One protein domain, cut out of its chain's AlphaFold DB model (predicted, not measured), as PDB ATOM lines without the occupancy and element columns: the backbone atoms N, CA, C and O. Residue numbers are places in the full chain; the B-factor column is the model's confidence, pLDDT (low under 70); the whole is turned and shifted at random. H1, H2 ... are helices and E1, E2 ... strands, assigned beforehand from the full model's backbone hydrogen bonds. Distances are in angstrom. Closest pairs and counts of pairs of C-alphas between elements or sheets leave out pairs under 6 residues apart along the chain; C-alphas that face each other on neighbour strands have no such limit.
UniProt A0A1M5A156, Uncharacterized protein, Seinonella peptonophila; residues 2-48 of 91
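What this domain is: This is residues 2 to 48 of the 91 residues of an uncharacterized protein of Seinonella peptonophila (UniProt A0A1M5A156). One helix, H1, lies along one face of a small sheet of three strands, in two layers, nearly in line with the strands. The sheet is a long hairpin, E1 and E2, with the short strand E3 at its edge beside E2; the turn at residues 26 to 31 sticks out free, and residues 44 to 48 form a tail after E3. The printed part has 47 residues, with one named helix and three named strands in the order H1, E1, E2, E3; the sheet order is E1, E2, E3, antiparallel throughout, and the class is mixed. It is compact, with a radius of gyration of the C-alphas of 10.8 A, and flat, spanning 30 by 26 by 14 A.

How they stand to each other: H1, residues 3 to 16, is on the sheet of E1, residues 20 to 26, E2, residues 31 to 38, and E3, residues 41 to 43, at a height over the sheet of 9.3 A. It lies over E2 and only just over E1, on which 3 of its C-alphas fall. It runs along the strands, at 3 degrees to E2 on the local plane. The closest C-alphas of H1 and E2 are those of Ala 14 and Ile 36, 6.2 A apart. In H1 every O i to N i+4 pair is within hydrogen-bond range. The strands form a meander, each the antiparallel neighbour of the one before. In the hairpin of E1 and E2, N 22 and O 35 are 2.8 A apart, within hydrogen-bond range. In the hairpin of E2 and E3, N 43 and O 36 are 2.7 A apart, also within range. The edge strands E1 and E3 are apart.

Where its parts are: H1 begins at C-alpha 3, (-24.104, -57.587, 21.776), and measures 20.3 A. E1 measures 18.3 A and E2 22.2 A. E3 ends at C-alpha 43, (-13.314, -46.369, 29.948).

The domain as a whole: The C-alphas farthest apart, of Arg 16 and Ala 28, are 31.0 A apart. The printed part has no cut, and its three links are tight. Residues 2 to 3 and 25 to 32 have pLDDT under 70.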
ATOM      1  N   ASP A   2     -21.138 -61.238  20.724       68.56
ATOM      2  CA  ASP A   2     -22.571 -61.012  20.883       68.56
ATOM      3  C   ASP A   2     -22.785 -59.680  21.624       68.56
ATOM      4  O   ASP A   2     -22.042 -59.355  22.559       68.56
ATOM      5  N   LYS A   3     -23.756 -58.881  21.175       67.94
ATOM      6  CA  LYS A   3     -24.104 -57.587  21.776       67.94
ATOM      7  C   LYS A   3     -24.417 -57.763  23.265       67.94
ATOM      8  O   LYS A   3     -23.974 -56.948  24.071       67.94
ATOM      9  N   SER A   4     -25.049 -58.886  23.620       79.75
ATOM     10  CA  SER A   4     -25.376 -59.256  24.999       79.75
ATOM     11  C   SER A   4     -24.134 -59.458  25.883       79.75
ATOM     12  O   SER A   4     -24.104 -59.009  27.027       79.75
ATOM     13  N   GLN A   5     -23.076 -60.082  25.355       82.00
ATOM     14  CA  GLN A   5     -21.839 -60.345  26.093       82.00
ATOM     15  C   GLN A   5     -21.090 -59.045  26.393       82.00
ATOM     16  O   GLN A   5     -20.635 -58.827  27.513       82.00
ATOM     17  N   LYS A   6     -20.996 -58.163  25.390       83.00
ATOM     18  CA  LYS A   6     -20.358 -56.851  25.540       83.00
ATOM     19  C   LYS A   6     -21.052 -56.019  26.616       83.00
ATOM     20  O   LYS A   6     -20.385 -55.468  27.482       83.00
ATOM     21  N   GLU A   7     -22.378 -55.956  26.556       86.69
ATOM     22  CA  GLU A   7     -23.193 -55.180  27.490       86.69
ATOM     23  C   GLU A   7     -23.074 -55.710  28.923       86.69
ATOM     24  O   GLU A   7     -22.882 -54.930  29.852       86.69
ATOM     25  N   ARG A   8     -23.076 -57.037  29.112       90.38
ATOM     26  CA  ARG A   8     -22.835 -57.656  30.426       90.38
ATOM     27  C   ARG A   8     -21.474 -57.273  31.005       90.38
ATOM     28  O   ARG A   8     -21.415 -56.888  32.169       90.38
ATOM     29  N   ALA A   9     -20.411 -57.331  30.201       91.19
ATOM     30  CA  ALA A   9     -19.071 -56.931  30.635       91.19
ATOM     31  C   ALA A   9     -18.994 -55.432  30.974       91.19
ATOM     32  O   ALA A   9     -18.335 -55.047  31.938       91.19
ATOM     33  N   GLU A  10     -19.688 -54.579  30.213       92.00
ATOM     34  CA  GLU A  10     -19.765 -53.140  30.485       92.00
ATOM     35  C   GLU A  10     -20.506 -52.848  31.801       92.00
ATOM     36  O   GLU A  10     -20.011 -52.086  32.630       92.00
ATOM     37  N   ILE A  11     -21.639 -53.510  32.045       92.31
ATOM     38  CA  ILE A  11     -22.396 -53.401  33.302       92.31
ATOM     39  C   ILE A  11     -21.586 -53.914  34.490       92.31
ATOM     40  O   ILE A  11     -21.568 -53.271  35.541       92.31
ATOM     41  N   GLU A  12     -20.921 -55.060  34.351       94.25
ATOM     42  CA  GLU A  12     -20.085 -55.601  35.420       94.25
ATOM     43  C   GLU A  12     -18.949 -54.637  35.768       94.25
ATOM     44  O   GLU A  12     -18.787 -54.283  36.937       94.25
ATOM     45  N   PHE A  13     -18.197 -54.173  34.768       94.81
ATOM     46  CA  PHE A  13     -17.075 -53.267  34.991       94.81
ATOM     47  C   PHE A  13     -17.524 -51.956  35.644       94.81
ATOM     48  O   PHE A  13     -16.933 -51.549  36.643       94.81
ATOM     49  N   ALA A  14     -18.607 -51.340  35.150       94.12
ATOM     50  CA  ALA A  14     -19.166 -50.117  35.728       94.12
ATOM     51  C   ALA A  14     -19.496 -50.289  37.218       94.12
ATOM     52  O   ALA A  14     -19.093 -49.464  38.036       94.12
ATOM     53  N   LYS A  15     -20.138 -51.403  37.598       93.12
ATOM     54  CA  LYS A  15     -20.446 -51.704  39.006       93.12
ATOM     55  C   LYS A  15     -19.189 -51.809  39.868       93.12
ATOM     56  O   LYS A  15     -19.166 -51.267  40.968       93.12
ATOM     57  N   ARG A  16     -18.139 -52.476  39.376       94.06
ATOM     58  CA  ARG A  16     -16.882 -52.670  40.126       94.06
ATOM     59  C   ARG A  16     -16.169 -51.351  40.412       94.06
ATOM     60  O   ARG A  16     -15.653 -51.169  41.509       94.06
ATOM     61  N   ILE A  17     -16.159 -50.428  39.456       94.00
ATOM     62  CA  ILE A  17     -15.501 -49.124  39.631       94.00
ATOM     63  C   ILE A  17     -16.428 -48.039  40.193       94.00
ATOM     64  O   ILE A  17     -16.017 -46.884  40.267       94.00
ATOM     65  N   LYS A  18     -17.674 -48.391  40.558       92.25
ATOM     66  CA  LYS A  18     -18.743 -47.444  40.938       92.25
ATOM     67  C   LYS A  18     -18.929 -46.332  39.898       92.25
ATOM     68  O   LYS A  18     -19.121 -45.169  40.236       92.25
ATOM     69  N   GLY A  19     -18.801 -46.708  38.632       92.06
ATOM     70  CA  GLY A  19     -18.957 -45.833  37.484       92.06
ATOM     71  C   GLY A  19     -20.356 -45.907  36.886       92.06
ATOM     72  O   GLY A  19     -21.187 -46.734  37.261       92.06
ATOM     73  N   GLU A  20     -20.582 -45.058  35.896       92.56
ATOM     74  CA  GLU A  20     -21.853 -44.905  35.200       92.56
ATOM     75  C   GLU A  20     -21.698 -45.264  33.724       92.56
ATOM     76  O   GLU A  20     -20.705 -44.917  33.079       92.56
ATOM     77  N   ILE A  21     -22.698 -45.954  33.172       90.69
ATOM     78  CA  ILE A  21     -22.779 -46.209  31.734       90.69
ATOM     79  C   ILE A  21     -23.427 -44.995  31.080       90.69
ATOM     80  O   ILE A  21     -24.584 -44.680  31.346       90.69
ATOM     81  N   VAL A  22     -22.687 -44.347  30.189       87.81
ATOM     82  CA  VAL A  22     -23.136 -43.153  29.481       87.81
ATOM     83  C   VAL A  22     -23.316 -43.478  27.996       87.81
ATOM     84  O   VAL A  22     -22.404 -44.037  27.366       87.81
ATOM     85  N   PRO A  23     -24.476 -43.142  27.409       82.31
ATOM     86  CA  PRO A  23     -24.664 -43.231  25.970       82.31
ATOM     87  C   PRO A  23     -23.731 -42.246  25.260       82.31
ATOM     88  O   PRO A  23     -23.687 -41.061  25.583       82.31
ATOM     89  N   HIS A  24     -22.969 -42.727  24.281       77.19
ATOM     90  CA  HIS A  24     -22.033 -41.925  23.502       77.19
ATOM     91  C   HIS A  24     -22.307 -42.084  22.006       77.19
ATOM     92  O   HIS A  24     -22.180 -43.168  21.432       77.19
ATOM     93  N   PHE A  25     -22.672 -40.980  21.360       69.94
ATOM     94  CA  PHE A  25     -22.904 -40.947  19.922       69.94
ATOM     95  C   PHE A  25     -21.628 -40.525  19.191       69.94
ATOM     96  O   PHE A  25     -21.130 -39.418  19.393       69.94
ATOM     97  N   GLU A  26     -21.093 -41.391  18.328       66.12
ATOM     98  CA  GLU A  26     -20.028 -40.991  17.407       66.12
ATOM     99  C   GLU A  26     -20.642 -40.346  16.159       66.12
ATOM    100  O   GLU A  26     -21.220 -41.014  15.298       66.12
ATOM    101  N   VAL A  27     -20.494 -39.023  16.067       56.28
ATOM    102  CA  VAL A  27     -21.107 -38.166  15.036       56.28
ATOM    103  C   VAL A  27     -20.665 -38.540  13.611       56.28
ATOM    104  O   VAL A  27     -21.433 -38.386  12.670       56.28
ATOM    105  N   ALA A  28     -19.466 -39.104  13.440       58.47
ATOM    106  CA  ALA A  28     -18.897 -39.414  12.125       58.47
ATOM    107  C   ALA A  28     -19.387 -40.735  11.486       58.47
ATOM    108  O   ALA A  28     -18.959 -41.068  10.386       58.47
ATOM    109  N   GLY A  29     -20.265 -41.503  12.144       58.06
ATOM    110  CA  GLY A  29     -20.689 -42.813  11.625       58.06
ATOM    111  C   GLY A  29     -22.025 -43.337  12.144       58.06
ATOM    112  O   GLY A  29     -22.296 -44.529  12.013       58.06
ATOM    113  N   GLY A  30     -22.836 -42.494  12.792       57.62
ATOM    114  CA  GLY A  30     -24.181 -42.855  13.261       57.62
ATOM    115  C   GLY A  30     -24.232 -44.014  14.264       57.62
ATOM    116  O   GLY A  30     -25.290 -44.597  14.485       57.62
ATOM    117  N   THR A  31     -23.094 -44.397  14.851       59.59
ATOM    118  CA  THR A  31     -23.010 -45.592  15.693       59.59
ATOM    119  C   THR A  31     -23.166 -45.205  17.158       59.59
ATOM    120  O   THR A  31     -22.358 -44.455  17.709       59.59
ATOM    121  N   TYR A  32     -24.192 -45.756  17.806       64.62
ATOM    122  CA  TYR A  32     -24.381 -45.632  19.248       64.62
ATOM    123  C   TYR A  32     -23.378 -46.540  19.971       64.62
ATOM    124  O   TYR A  32     -23.397 -47.764  19.796       64.62
ATOM    125  N   LYS A  33     -22.486 -45.960  20.775       70.75
ATOM    126  CA  LYS A  33     -21.555 -46.696  21.635       70.75
ATOM    127  C   LYS A  33     -21.828 -46.344  23.088       70.75
ATOM    128  O   LYS A  33     -22.103 -45.206  23.425       70.75
ATOM    129  N   TRP A  34     -21.709 -47.323  23.965       77.81
ATOM    130  CA  TRP A  34     -21.698 -47.072  25.399       77.81
ATOM    131  C   TRP A  34     -20.261 -46.797  25.840       77.81
ATOM    132  O   TRP A  34     -19.330 -47.467  25.380       77.81
ATOM    133  N   LYS A  35     -20.080 -45.788  26.689       85.56
ATOM    134  CA  LYS A  35     -18.841 -45.536  27.430       85.56
ATOM    135  C   LYS A  35     -19.130 -45.683  28.913       85.56
ATOM    136  O   LYS A  35     -20.255 -45.458  29.343       85.56
ATOM    137  N   ILE A  36     -18.118 -46.045  29.687       92.00
ATOM    138  CA  ILE A  36     -18.237 -46.080  31.144       92.00
ATOM    139  C   ILE A  36     -17.430 -44.923  31.694       92.00
ATOM    140  O   ILE A  36     -16.237 -44.838  31.421       92.00
ATOM    141  N   ASN A  37     -18.055 -44.044  32.459       92.88
ATOM    142  CA  ASN A  37     -17.357 -42.987  33.172       92.88
ATOM    143  C   ASN A  37     -17.158 -43.420  34.618       92.88
ATOM    144  O   ASN A  37     -18.093 -43.859  35.280       92.88
ATOM    145  N   GLY A  38     -15.937 -43.310  35.116       91.44
ATOM    146  CA  GLY A  38     -15.613 -43.650  36.493       91.44
ATOM    147  C   GLY A  38     -14.157 -43.333  36.774       91.44
ATOM    148  O   GLY A  38     -13.338 -43.291  35.857       91.44
ATOM    149  N   LEU A  39     -13.824 -43.088  38.038       89.94
ATOM    150  CA  LEU A  39     -12.445 -42.786  38.448       89.94
ATOM    151  C   LEU A  39     -11.858 -41.555  37.728       89.94
ATOM    152  O   LEU A  39     -10.665 -41.492  37.452       89.94
ATOM    153  N   GLY A  40     -12.719 -40.592  37.381       89.88
ATOM    154  CA  GLY A  40     -12.340 -39.351  36.703       89.88
ATOM    155  C   GLY A  40     -12.086 -39.465  35.195       89.88
ATOM    156  O   GLY A  40     -11.760 -38.455  34.578       89.88
ATOM    157  N   ILE A  41     -12.243 -40.647  34.584       91.88
ATOM    158  CA  ILE A  41     -11.982 -40.859  33.150       91.88
ATOM    159  C   ILE A  41     -13.066 -41.703  32.461       91.88
ATOM    160  O   ILE A  41     -13.911 -42.330  33.106       91.88
ATOM    161  N   SER A  42     -13.031 -41.725  31.126       91.69
ATOM    162  CA  SER A  42     -13.869 -42.604  30.304       91.69
ATOM    163  C   SER A  42     -13.144 -43.900  29.947       91.69
ATOM    164  O   SER A  42     -12.038 -43.887  29.405       91.69
ATOM    165  N   TRP A  43     -13.819 -45.022  30.155       91.94
ATOM    166  CA  TRP A  43     -13.314 -46.369  29.948       91.94
ATOM    167  C   TRP A  43     -13.947 -47.022  28.722       91.94
ATOM    168  O   TRP A  43     -15.154 -46.920  28.476       91.94
ATOM    169  N   GLY A  44     -13.119 -47.741  27.967       90.38
ATOM    170  CA  GLY A  44     -13.558 -48.651  26.916       90.38
ATOM    171  C   GLY A  44     -13.373 -50.098  27.359       90.38
ATOM    172  O   GLY A  44     -12.247 -50.525  27.592       90.38
ATOM    173  N   VAL A  45     -14.456 -50.870  27.418       90.12
ATOM    174  CA  VAL A  45     -14.401 -52.274  27.856       90.12
ATOM    175  C   VAL A  45     -14.207 -53.206  26.668       90.12
ATOM    176  O   VAL A  45     -14.825 -53.052  25.605       90.12
ATOM    177  N   LYS A  46     -13.330 -54.197  26.841       89.00
ATOM    178  CA  LYS A  46     -13.087 -55.263  25.870       89.00
ATOM    179  C   LYS A  46     -13.168 -56.608  26.574       89.00
ATOM    180  O   LYS A  46     -12.339 -56.911  27.416       89.00
ATOM    181  N   ASP A  47     -14.114 -57.430  26.144       87.88
ATOM    182  CA  ASP A  47     -14.163 -58.846  26.495       87.88
ATOM    183  C   ASP A  47     -13.852 -59.685  25.246       87.88
ATOM    184  O   ASP A  47     -14.437 -59.482  24.171       87.88
ATOM    185  N   ARG A  48     -12.849 -60.562  25.338       86.31
ATOM    186  CA  ARG A  48     -12.366 -61.412  24.240       86.31
ATOM    187  C   ARG A  48     -11.910 -62.760  24.793       86.31
ATOM    188  O   ARG A  48     -10.836 -62.845  25.375       86.31
TER     189      ARG A  48